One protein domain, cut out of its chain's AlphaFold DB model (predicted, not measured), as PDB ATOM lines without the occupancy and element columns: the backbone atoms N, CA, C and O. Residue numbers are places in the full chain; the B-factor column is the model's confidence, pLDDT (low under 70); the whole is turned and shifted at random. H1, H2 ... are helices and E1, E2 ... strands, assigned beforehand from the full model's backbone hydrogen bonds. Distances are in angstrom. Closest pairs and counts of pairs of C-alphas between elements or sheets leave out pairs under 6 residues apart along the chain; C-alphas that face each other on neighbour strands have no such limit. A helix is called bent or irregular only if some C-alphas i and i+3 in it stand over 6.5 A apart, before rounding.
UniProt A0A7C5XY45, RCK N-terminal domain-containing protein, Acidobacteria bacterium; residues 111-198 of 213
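Overview. This is residues 111 to 198 of the 213 residues of the protein "RCK N-terminal domain-containing protein" of Acidobacteria bacterium (UniProt A0A7C5XY45). A strongly twisted sheet of four strands is covered on its E1 and E4 part by two helices, H2 and H3, which lie side by side and run opposite ways. A short third helix, H1, sits across the opposite face from H2, at the end where E1 begins and E4 ends. The printed part has 88 residues, with three named helices and four named strands in the order H1, E1, H2, E2, E3, E4, H3; the sheet runs E1, E4, E2, E3, antiparallel throughout, and the class is mixed, helices and strands. It is compact, with a radius of gyration of the C-alphas of 12.3 A and spans of 34 by 26 by 24 A.

Along the chain. H1 is residues 111 to 118, beginning at C-alpha 111 at (180.133, 252.913, 150.291). E1 is residues 122 to 128, 18.8 A long, and H2 is residues 132 to 144, 18.6 A. E2, residues 149 to 156, is 20.3 A long and bends by 56 degrees at residue 152. E3 is residues 159 to 161. E4, residues 174 to 180, measures 19.0 A. H3, residues 183 to 196, measures 18.8 A and ends at C-alpha 196 at (175.790, 273.229, 168.133); it is irregular, with C-alphas 187 and 190 7.6 A apart.

Arrangement. In the sheet, E1 and E3 are the edge strands. E1 and E4 pair through N 125 and O 177, 3.0 A, E4 and E2 through N 152 and O 176, 2.8 A. E2 and E3 form a hairpin, with N 156 and O 159 3.0 A apart. E1, H2 and E2 make a split strand-helix-strand unit, two strands running the same way with E4 between them, and its crossover is right-handed. H2 is on the sheet at a height of 9.5 A, along the strands, at 19 degrees to E1 on the local plane. H3 is on the sheet at a height of 7.9 A, slantwise to the strands, at 53 degrees to E1 on the local plane. H2 and H3 touch at a shallow tilt of 24 degrees, their closest C-alphas those of Val 134 and Ala 191, 5.6 A apart. H1 is on the opposite face from H2, across the strands at 90 degrees to E4 on the local plane; H1 is apart from H2 and H3. Every O i to N i+4 pair is within hydrogen-bond range in H1 and H2, and 8 of 10 in H3.

Size, cuts and confidence. The C-alphas farthest apart, those of Ala 119 and Glu 170, are 34.4 A from each other. The printed part has no cut. The link from E3 to E4, residues 162 to 173, is long; the others are tight. The mean pLDDT of the printed part is 91.0, and residue 198 alone is under 70.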
ATOM      1  N   PRO A 111     180.507 254.043 149.446       90.94
ATOM      2  CA  PRO A 111     180.133 252.913 150.291       90.94
ATOM      3  C   PRO A 111     180.652 253.045 151.725       90.94
ATOM      4  O   PRO A 111     179.947 252.686 152.669       90.94
ATOM      5  N   ARG A 112     181.870 253.566 151.931       92.56
ATOM      6  CA  ARG A 112     182.394 253.827 153.280       92.56
ATOM      7  C   ARG A 112     181.566 254.873 154.013       92.56
ATOM      8  O   ARG A 112     181.200 254.628 155.161       92.56
ATOM      9  N   TRP A 113     181.270 256.006 153.381       93.38
ATOM     10  CA  TRP A 113     180.475 257.060 154.015       93.38
ATOM     11  C   TRP A 113     179.044 256.616 154.296       93.38
ATOM     12  O   TRP A 113     178.556 256.853 155.397       93.38
ATOM     13  N   LEU A 114     178.408 255.894 153.369       91.44
ATOM     14  CA  LEU A 114     177.069 255.347 153.571       91.44
ATOM     15  C   LEU A 114     177.027 254.405 154.781       91.44
ATOM     16  O   LEU A 114     176.214 254.612 155.677       91.44
ATOM     17  N   ARG A 115     177.969 253.454 154.876       94.19
ATOM     18  CA  ARG A 115     178.071 252.554 156.039       94.19
ATOM     19  C   ARG A 115     178.257 253.314 157.350       94.19
ATOM     20  O   ARG A 115     177.641 252.964 158.348       94.19
ATOM     21  N   ARG A 116     179.102 254.352 157.361       95.62
ATOM     22  CA  ARG A 116     179.320 255.179 158.559       95.62
ATOM     23  C   ARG A 116     178.049 255.926 158.965       95.62
ATOM     24  O   ARG A 116     177.749 255.982 160.153       95.62
ATOM     25  N   ILE A 117     177.308 256.474 158.003       93.50
ATOM     26  CA  ILE A 117     176.032 257.160 158.251       93.50
ATOM     27  C   ILE A 117     175.008 256.177 158.827       93.50
ATOM     28  O   ILE A 117     174.413 256.456 159.863       93.50
ATOM     29  N   GLU A 118     174.843 255.012 158.200       92.44
ATOM     30  CA  GLU A 118     173.910 253.968 158.649       92.44
ATOM     31  C   GLU A 118     174.252 253.438 160.047       92.44
ATOM     32  O   GLU A 118     173.356 253.142 160.834       92.44
ATOM     33  N   ALA A 119     175.541 253.374 160.383       95.81
ATOM     34  CA  ALA A 119     176.020 252.969 161.699       95.81
ATOM     35  C   ALA A 119     175.987 254.093 162.757       95.81
ATOM     36  O   ALA A 119     176.417 253.869 163.887       95.81
ATOM     37  N   GLY A 120     175.536 255.311 162.420       95.25
ATOM     38  CA  GLY A 120     175.548 256.458 163.340       95.25
ATOM     39  C   GLY A 120     176.956 256.960 163.701       95.25
ATOM     40  O   GLY A 120     177.147 257.652 164.703       95.25
ATOM     41  N   GLN A 121     177.957 256.621 162.887       96.94
ATOM     42  CA  GLN A 121     179.376 256.940 163.083       96.94
ATOM     43  C   GLN A 121     179.796 258.242 162.393       96.94
ATOM     44  O   GLN A 121     180.967 258.421 162.052       96.94
ATOM     45  N   VAL A 122     178.846 259.146 162.164       96.69
ATOM     46  CA  VAL A 122     179.080 260.441 161.525       96.69
ATOM     47  C   VAL A 122     178.388 261.534 162.321       96.69
ATOM     48  O   VAL A 122     177.231 261.383 162.710       96.69
ATOM     49  N   VAL A 123     179.094 262.643 162.509       95.06
ATOM     50  CA  VAL A 123     178.533 263.920 162.945       95.06
ATOM     51  C   VAL A 123     178.406 264.820 161.721       95.06
ATOM     52  O   VAL A 123     179.353 264.964 160.949       95.06
ATOM     53  N   GLN A 124     177.227 265.405 161.525       94.31
ATOM     54  CA  GLN A 124     177.025 266.473 160.550       94.31
ATOM     55  C   GLN A 124     177.120 267.807 161.284       94.31
ATOM     56  O   GLN A 124     176.382 268.016 162.243       94.31
ATOM     57  N   ALA A 125     177.963 268.714 160.802       93.44
ATOM     58  CA  ALA A 125     178.122 270.033 161.400       93.44
ATOM     59  C   ALA A 125     178.166 271.134 160.346       93.44
ATOM     60  O   ALA A 125     178.522 270.901 159.189       93.44
ATOM     61  N   GLU A 126     177.801 272.338 160.770       93.81
ATOM     62  CA  GLU A 126     177.914 273.558 159.985       93.81
ATOM     63  C   GLU A 126     178.945 274.470 160.647       93.81
ATOM     64  O   GLU A 126     178.705 275.040 161.704       93.81
ATOM     65  N   LEU A 127     180.126 274.552 160.045       94.44
ATOM     66  CA  LEU A 127     181.269 275.267 160.594       94.44
ATOM     67  C   LEU A 127     181.237 276.731 160.150       94.44
ATOM     68  O   LEU A 127     181.205 276.996 158.949       94.44
ATOM     69  N   ASP A 128     181.291 277.667 161.099       93.19
ATOM     70  CA  ASP A 128     181.461 279.104 160.840       93.19
ATOM     71  C   ASP A 128     182.914 279.394 160.433       93.19
ATOM     72  O   ASP A 128     183.835 279.362 161.257       93.19
ATOM     73  N   LEU A 129     183.122 279.661 159.144       90.69
ATOM     74  CA  LEU A 129     184.446 279.921 158.580       90.69
ATOM     75  C   LEU A 129     184.931 281.354 158.839       90.69
ATOM     76  O   LEU A 129     186.124 281.618 158.687       90.69
ATOM     77  N   GLY A 130     184.060 282.257 159.308       85.94
ATOM     78  CA  GLY A 130     184.452 283.595 159.761       85.94
ATOM     79  C   GLY A 130     185.346 283.558 161.006       85.94
ATOM     80  O   GLY A 130     186.077 284.509 161.296       85.94
ATOM     81  N   ARG A 131     185.356 282.433 161.729       84.44
ATOM     82  CA  ARG A 131     186.240 282.194 162.872       84.44
ATOM     83  C   ARG A 131     187.554 281.589 162.385       84.44
ATOM     84  O   ARG A 131     187.657 280.386 162.158       84.44
ATOM     85  N   GLY A 132     188.611 282.399 162.314       85.25
ATOM     86  CA  GLY A 132     189.934 281.948 161.848       85.25
ATOM     87  C   GLY A 132     190.552 280.776 162.635       85.25
ATOM     88  O   GLY A 132     191.484 280.129 162.162       85.25
ATOM     89  N   GLU A 133     190.065 280.473 163.841       91.00
ATOM     90  CA  GLU A 133     190.406 279.244 164.569       91.00
ATOM     91  C   GLU A 133     189.750 277.992 163.970       91.00
ATOM     92  O   GLU A 133     190.444 277.000 163.755       91.00
ATOM     93  N   VAL A 134     188.461 278.059 163.621       92.94
ATOM     94  CA  VAL A 134     187.713 276.957 162.991       92.94
ATOM     95  C   VAL A 134     188.370 276.557 161.676       92.94
ATOM     96  O   VAL A 134     188.616 275.375 161.442       92.94
ATOM     97  N   LEU A 135     188.749 277.542 160.854       90.88
ATOM     98  CA  LEU A 135     189.463 277.296 159.602       90.88
ATOM     99  C   LEU A 135     190.782 276.537 159.826       90.88
ATOM    100  O   LEU A 135     191.073 275.567 159.124       90.88
ATOM    101  N   ARG A 136     191.578 276.953 160.819       91.69
ATOM    102  CA  ARG A 136     192.856 276.301 161.140       91.69
ATOM    103  C   ARG A 136     192.658 274.873 161.644       91.69
ATOM    104  O   ARG A 136     193.383 273.984 161.196       91.69
ATOM    105  N   LEU A 137     191.682 274.650 162.527       94.94
ATOM    106  CA  LEU A 137     191.342 273.321 163.046       94.94
ATOM    107  C   LEU A 137     190.871 272.386 161.929       94.94
ATOM    108  O   LEU A 137     191.351 271.256 161.840       94.94
ATOM    109  N   LEU A 138     190.007 272.869 161.035       94.19
ATOM    110  CA  LEU A 138     189.549 272.119 159.867       94.19
ATOM    111  C   LEU A 138     190.717 271.698 158.975       94.19
ATOM    112  O   LEU A 138     190.905 270.507 158.734       94.19
ATOM    113  N   GLN A 139     191.558 272.648 158.562       92.25
ATOM    114  CA  GLN A 139     192.719 272.355 157.719       92.25
ATOM    115  C   GLN A 139     193.710 271.400 158.397       92.25
ATOM    116  O   GLN A 139     194.316 270.552 157.742       92.25
ATOM    117  N   GLN A 140     193.926 271.535 159.708       94.25
ATOM    118  CA  GLN A 140     194.791 270.626 160.455       94.25
ATOM    119  C   GLN A 140     194.204 269.213 160.516       94.25
ATOM    120  O   GLN A 140     194.934 268.252 160.271       94.25
ATOM    121  N   THR A 141     192.905 269.094 160.783       95.88
ATOM    122  CA  THR A 141     192.202 267.808 160.858       95.88
ATOM    123  C   THR A 141     192.211 267.102 159.507       95.88
ATOM    124  O   THR A 141     192.572 265.934 159.440       95.88
ATOM    125  N   GLU A 142     191.916 267.802 158.412       92.81
ATOM    126  CA  GLU A 142     191.943 267.222 157.062       92.81
ATOM    127  C   GLU A 142     193.340 266.727 156.659       92.81
ATOM    128  O   GLU A 142     193.461 265.715 155.968       92.81
ATOM    129  N   ARG A 143     194.402 267.403 157.121       92.44
ATOM    130  CA  ARG A 143     195.788 266.963 156.897       92.44
ATOM    131  C   ARG A 143     196.156 265.713 157.699       92.44
ATOM    132  O   ARG A 143     196.911 264.890 157.195       92.44
ATOM    133  N   GLN A 144     195.679 265.589 158.939       95.38
ATOM    134  CA  GLN A 144     196.036 264.478 159.836       95.38
ATOM    135  C   GLN A 144     195.125 263.254 159.666       95.38
ATOM    136  O   GLN A 144     195.576 262.121 159.816       95.38
ATOM    137  N   HIS A 145     193.866 263.480 159.297       93.19
ATOM    138  CA  HIS A 145     192.825 262.468 159.147       93.19
ATOM    139  C   HIS A 145     192.172 262.568 157.766       93.19
ATOM    140  O   HIS A 145     190.954 262.716 157.621       93.19
ATOM    141  N   SER A 146     193.004 262.495 156.722       84.62
ATOM    142  CA  SER A 146     192.545 262.540 155.335       84.62
ATOM    143  C   SER A 146     191.515 261.430 155.077       84.62
ATOM    144  O   SER A 146     191.827 260.244 155.195       84.62
ATOM    145  N   GLY A 147     190.285 261.812 154.725       88.00
ATOM    146  CA  GLY A 147     189.176 260.885 154.467       88.00
ATOM    147  C   GLY A 147     188.218 260.649 155.641       88.00
ATOM    148  O   GLY A 147     187.255 259.897 155.484       88.00
ATOM    149  N   ASP A 148     188.438 261.294 156.789       95.00
ATOM    150  CA  ASP A 148     187.493 261.300 157.918       95.00
ATOM    151  C   ASP A 148     186.708 262.610 158.048       95.00
ATOM    152  O   ASP A 148     185.803 262.704 158.872       95.00
ATOM    153  N   VAL A 149     186.987 263.580 157.176       94.44
ATOM    154  CA  VAL A 149     186.187 264.792 156.983       94.44
ATOM    155  C   VAL A 149     185.732 264.839 155.528       94.44
ATOM    156  O   VAL A 149     186.533 264.627 154.617       94.44
ATOM    157  N   LEU A 150     184.447 265.100 155.307       93.56
ATOM    158  CA  LEU A 150     183.851 265.262 153.986       93.56
ATOM    159  C   LEU A 150     183.112 266.595 153.912       93.56
ATOM    160  O   LEU A 150     182.133 266.811 154.624       93.56
ATOM    161  N   ARG A 151     183.552 267.474 153.013       93.38
ATOM    162  CA  ARG A 151     182.893 268.756 152.748       93.38
ATOM    163  C   ARG A 151     181.683 268.532 151.847       93.38
ATOM    164  O   ARG A 151     181.836 268.048 150.733       93.38
ATOM    165  N   LEU A 152     180.481 268.872 152.299       92.69
ATOM    166  CA  LEU A 152     179.268 268.688 151.498       92.69
ATOM    167  C   LEU A 152     178.981 269.908 150.632       92.69
ATOM    168  O   LEU A 152     178.830 269.783 149.421       92.69
ATOM    169  N   LEU A 153     178.897 271.078 151.260       93.38
ATOM    170  CA  LEU A 153     178.649 272.348 150.591       93.38
ATOM    171  C   LEU A 153     179.112 273.506 151.470       93.38
ATOM    172  O   LEU A 153     179.154 273.385 152.693       93.38
ATOM    173  N   ALA A 154     179.429 274.627 150.840       93.88
ATOM    174  CA  ALA A 154     179.626 275.904 151.505       93.88
ATOM    175  C   ALA A 154     178.363 276.758 151.376       93.88
ATOM    176  O   ALA A 154     177.535 276.533 150.492       93.88
ATOM    177  N   VAL A 155     178.223 277.755 152.242       92.75
ATOM    178  CA  VAL A 155     177.169 278.766 152.170       92.75
ATOM    179  C   VAL A 155     177.820 280.132 151.997       92.75
ATOM    180  O   VAL A 155     178.690 280.509 152.779       92.75
ATOM    181  N   THR A 156     177.382 280.868 150.977       91.94
ATOM    182  CA  THR A 156     177.829 282.238 150.680       91.94
ATOM    183  C   THR A 156     176.605 283.092 150.381       91.94
ATOM    184  O   THR A 156     175.827 282.747 149.485       91.94
ATOM    185  N   GLY A 157     176.402 284.188 151.115       89.31
ATOM    186  CA  GLY A 157     175.217 285.034 150.980       89.31
ATOM    187  C   GLY A 157     173.917 284.252 151.176       89.31
ATOM    188  O   GLY A 157     172.959 284.449 150.430       89.31
ATOM    189  N   GLY A 158     173.917 283.281 152.096       86.50
ATOM    190  CA  GLY A 158     172.784 282.379 152.335       86.50
ATOM    191  C   GLY A 158     172.524 281.328 151.244       86.50
ATOM    192  O   GLY A 158     171.561 280.574 151.357       86.50
ATOM    193  N   ARG A 159     173.358 281.234 150.199       89.56
ATOM    194  CA  ARG A 159     173.166 280.282 149.090       89.56
ATOM    195  C   ARG A 159     174.167 279.120 149.142       89.56
ATOM    196  O   ARG A 159     175.357 279.378 149.340       89.56
ATOM    197  N   PRO A 160     173.727 277.866 148.916       91.94
ATOM    198  CA  PRO A 160     174.605 276.702 148.882       91.94
ATOM    199  C   PRO A 160     175.539 276.708 147.660       91.94
ATOM    200  O   PRO A 160     175.162 277.122 146.560       91.94
ATOM    201  N   ARG A 161     176.760 276.208 147.856       90.81
ATOM    202  CA  ARG A 161     177.821 276.037 146.853       90.81
ATOM    203  C   ARG A 161     178.426 274.640 146.989       90.81
ATOM    204  O   ARG A 161     178.919 274.304 148.060       90.81
ATOM    205  N   PHE A 162     178.404 273.841 145.924       87.12
ATOM    206  CA  PHE A 162     178.837 272.437 145.964       87.12
ATOM    207  C   PHE A 162     180.285 272.217 145.513       87.12
ATOM    208  O   PHE A 162     180.908 271.261 145.964       87.12
ATOM    209  N   GLY A 163     180.853 273.119 144.707       80.62
ATOM    210  CA  GLY A 163     182.274 273.149 144.341       80.62
ATOM    211  C   GLY A 163     183.218 273.488 145.505       80.62
ATOM    212  O   GLY A 163     183.967 274.459 145.443       80.62
ATOM    213  N   VAL A 164     183.189 272.689 146.574       82.19
ATOM    214  CA  VAL A 164     183.974 272.873 147.811       82.19
ATOM    215  C   VAL A 164     185.371 272.235 147.766       82.19
ATOM    216  O   VAL A 164     186.013 272.014 148.799       82.19
ATOM    217  N   ALA A 165     185.836 271.925 146.556       80.44
ATOM    218  CA  ALA A 165     187.153 271.367 146.285       80.44
ATOM    219  C   ALA A 165     188.276 272.375 146.574       80.44
ATOM    220  O   ALA A 165     188.131 273.571 146.331       80.44
ATOM    221  N   GLY A 166     189.433 271.864 146.997       77.94
ATOM    222  CA  GLY A 166     190.664 272.649 147.092       77.94
ATOM    223  C   GLY A 166     190.713 273.602 148.286       77.94
ATOM    224  O   GLY A 166     190.307 273.256 149.399       77.94
ATOM    225  N   GLU A 167     191.290 274.781 148.066       81.94
ATOM    226  CA  GLU A 167     191.465 275.797 149.102       81.94
ATOM    227  C   GLU A 167     190.121 276.404 149.512       81.94
ATOM    228  O   GLU A 167     189.260 276.691 148.677       81.94
ATOM    229  N   ILE A 168     189.945 276.584 150.822       82.81
ATOM    230  CA  ILE A 168     188.779 277.278 151.368       82.81
ATOM    231  C   ILE A 168     188.850 278.733 150.929       82.81
ATOM    232  O   ILE A 168     189.900 279.367 151.041       82.81
ATOM    233  N   ARG A 169     187.728 279.242 150.429       83.75
ATOM    234  CA  ARG A 169     187.652 280.588 149.878       83.75
ATOM    235  C   ARG A 169     187.154 281.584 150.914       83.75
ATOM    236  O   ARG A 169     186.333 281.235 151.760       83.75
ATOM    237  N   GLU A 170     187.633 282.820 150.821       83.69
ATOM    238  CA  GLU A 170     187.290 283.893 151.764       83.69
ATOM    239  C   GLU A 170     185.800 284.252 151.721       83.69
ATOM    240  O   GLU A 170     185.244 284.689 152.724       83.69
ATOM    241  N   GLU A 171     185.127 284.031 150.588       88.12
ATOM    242  CA  GLU A 171     183.691 284.281 150.457       88.12
ATOM    243  C   GLU A 171     182.795 283.213 151.109       88.12
ATOM    244  O   GLU A 171     181.569 283.353 151.100       88.12
ATOM    245  N   TRP A 172     183.349 282.110 151.619       92.00
ATOM    246  CA  TRP A 172     182.552 281.084 152.289       92.00
ATOM    247  C   TRP A 172     182.292 281.493 153.736       92.00
ATOM    248  O   TRP A 172     183.209 281.587 154.544       92.00
ATOM    249  N   GLU A 173     181.022 281.699 154.073       92.94
ATOM    250  CA  GLU A 173     180.605 282.074 155.427       92.94
ATOM    251  C   GLU A 173     180.546 280.835 156.320       92.94
ATOM    252  O   GLU A 173     181.021 280.832 157.453       92.94
ATOM    253  N   ARG A 174     179.952 279.762 155.791       94.31
ATOM    254  CA  ARG A 174     179.760 278.500 156.506       94.31
ATOM    255  C   ARG A 174     180.129 277.321 155.624       94.31
ATOM    256  O   ARG A 174     179.977 277.381 154.402       94.31
ATOM    257  N   LEU A 175     180.573 276.235 156.242       94.94
ATOM    258  CA  LEU A 175     180.860 274.975 155.567       94.94
ATOM    259  C   LEU A 175     180.126 273.832 156.250       94.94
ATOM    260  O   LEU A 175     180.348 273.548 157.424       94.94
ATOM    261  N   VAL A 176     179.281 273.142 155.496       94.94
ATOM    262  CA  VAL A 176     178.610 271.937 155.969       94.94
ATOM    263  C   VAL A 176     179.517 270.743 155.717       94.94
ATOM    264  O   VAL A 176     179.896 270.463 154.576       94.94
ATOM    265  N   VAL A 177     179.853 270.029 156.786       95.25
ATOM    266  CA  VAL A 177     180.764 268.886 156.760       95.25
ATOM    267  C   VAL A 177     180.132 267.653 157.392       95.25
ATOM    268  O   VAL A 177     179.264 267.745 158.263       95.25
ATOM    269  N   LEU A 178     180.613 266.490 156.970       95.38
ATOM    270  CA  LEU A 178     180.522 265.258 157.736       95.38
ATOM    271  C   LEU A 178     181.870 264.955 158.357       95.38
ATOM    272  O   LEU A 178     182.890 264.981 157.671       95.38
ATOM    273  N   VAL A 179     181.851 264.599 159.631       96.88
ATOM    274  CA  VAL A 179     183.030 264.166 160.371       96.88
ATOM    275  C   VAL A 179     182.778 262.752 160.858       96.88
ATOM    276  O   VAL A 179     181.767 262.473 161.504       96.88
ATOM    277  N   ALA A 180     183.666 261.830 160.505       96.69
ATOM    278  CA  ALA A 180     183.615 260.483 161.043       96.69
ATOM    279  C   ALA A 180     183.959 260.520 162.535       96.69
ATOM    280  O   ALA A 180     184.925 261.172 162.938       96.69
ATOM    281  N   ARG A 181     183.182 259.797 163.343       95.94
ATOM    282  CA  ARG A 181     183.424 259.712 164.784       95.94
ATOM    283  C   ARG A 181     184.808 259.134 165.089       95.94
ATOM    284  O   ARG A 181     185.268 258.225 164.389       95.94
ATOM    285  N   GLY A 182     185.442 259.635 166.149       95.38
ATOM    286  CA  GLY A 182     186.792 259.253 166.578       95.38
ATOM    287  C   GLY A 182     187.764 260.434 166.577       95.38
ATOM    288  O   GLY A 182     187.406 261.536 166.967       95.38
ATOM    289  N   GLN A 183     188.998 260.220 166.118       95.44
ATOM    290  CA  GLN A 183     190.072 261.220 166.236       95.44
ATOM    291  C   GLN A 183     189.782 262.532 165.484       95.44
ATOM    292  O   GLN A 183     190.062 263.610 166.000       95.44
ATOM    293  N   ALA A 184     189.167 262.464 164.297       95.81
ATOM    294  CA  ALA A 184     188.781 263.665 163.554       95.81
ATOM    295  C   ALA A 184     187.696 264.481 164.281       95.81
ATOM    296  O   ALA A 184     187.748 265.708 164.282       95.81
ATOM    297  N   GLU A 185     186.739 263.802 164.922       96.75
ATOM    298  CA  GLU A 185     185.716 264.431 165.767       96.75
ATOM    299  C   GLU A 185     186.348 265.061 167.012       96.75
ATOM    300  O   GLU A 185     186.086 266.226 167.283       96.75
ATOM    301  N   GLU A 186     187.227 264.346 167.721       96.44
ATOM    302  CA  GLU A 186     187.941 264.862 168.901       96.44
ATOM    303  C   GLU A 186     188.754 266.124 168.575       96.44
ATOM    304  O   GLU A 186     188.728 267.096 169.328       96.44
ATOM    305  N   MET A 187     189.439 266.143 167.429       95.94
ATOM    306  CA  MET A 187     190.193 267.315 166.979       95.94
ATOM    307  C   MET A 187     189.303 268.502 166.605       95.94
ATOM    308  O   MET A 187     189.691 269.652 166.821       95.94
ATOM    309  N   LEU A 188     188.130 268.236 166.025       95.94
ATOM    310  CA  LEU A 188     187.169 269.269 165.646       95.94
ATOM    311  C   LEU A 188     186.199 269.637 166.765       95.94
ATOM    312  O   LEU A 188     185.452 270.594 166.581       95.94
ATOM    313  N   ALA A 189     186.224 268.952 167.911       95.25
ATOM    314  CA  ALA A 189     185.265 269.137 168.997       95.25
ATOM    315  C   ALA A 189     185.028 270.615 169.365       95.25
ATOM    316  O   ALA A 189     183.865 271.009 169.381       95.25
ATOM    317  N   PRO A 190     186.055 271.485 169.504       93.81
ATOM    318  CA  PRO A 190     185.817 272.904 169.794       93.81
ATOM    319  C   PRO A 190     184.977 273.621 168.724       93.81
ATOM    320  O   PRO A 190     184.150 274.475 169.036       93.81
ATOM    321  N   ALA A 191     185.174 273.277 167.449       93.31
ATOM    322  CA  ALA A 191     184.412 273.839 166.338       93.31
ATOM    323  C   ALA A 191     183.004 273.226 166.234       93.31
ATOM    324  O   ALA A 191     182.060 273.932 165.885       93.31
ATOM    325  N   LEU A 192     182.861 271.934 166.546       92.19
ATOM    326  CA  LEU A 192     181.576 271.231 166.548       92.19
ATOM    327  C   LEU A 192     180.669 271.742 167.676       92.19
ATOM    328  O   LEU A 192     179.517 272.080 167.423       92.19
ATOM    329  N   GLU A 193     181.202 271.892 168.889       91.31
ATOM    330  CA  GLU A 193     180.481 272.453 170.039       91.31
ATOM    331  C   GLU A 193     180.026 273.893 169.767       91.31
ATOM    332  O   GLU A 193     178.883 274.259 170.045       91.31
ATOM    333  N   ALA A 194     180.894 274.708 169.158       87.19
ATOM    334  CA  ALA A 194     180.548 276.067 168.753       87.19
ATOM    335  C   ALA A 194     179.423 276.111 167.702       87.19
ATOM    336  O   ALA A 194     178.616 277.039 167.727       87.19
ATOM    337  N   ALA A 195     179.361 275.126 166.800       84.56
ATOM    338  CA  ALA A 195     178.302 275.009 165.800       84.56
ATOM    339  C   ALA A 195     176.963 274.549 166.404       84.56
ATOM    340  O   ALA A 195     175.902 274.983 165.961       84.56
ATOM    341  N   GLU A 196     176.992 273.686 167.422       78.81
ATOM    342  CA  GLU A 196     175.790 273.229 168.133       78.81
ATOM    343  C   GLU A 196     175.200 274.306 169.056       78.81
ATOM    344  O   GLU A 196     173.982 274.369 169.231       78.81
ATOM    345  N   ALA A 197     176.048 275.173 169.615       70.38
ATOM    346  CA  ALA A 197     175.656 276.251 170.521       70.38
ATOM    347  C   ALA A 197     174.888 277.408 169.849       70.38
ATOM    348  O   ALA A 197     174.373 278.274 170.558       70.38
ATOM    349  N   GLU A 198     174.740 277.414 168.518       55.47
ATOM    350  CA  GLU A 198     173.915 278.384 167.781       55.47
ATOM    351  C   GLU A 198     172.564 277.813 167.283       55.47
ATOM    352  O   GLU A 198     172.306 277.785 166.074       55.47
TER     353      GLU A 198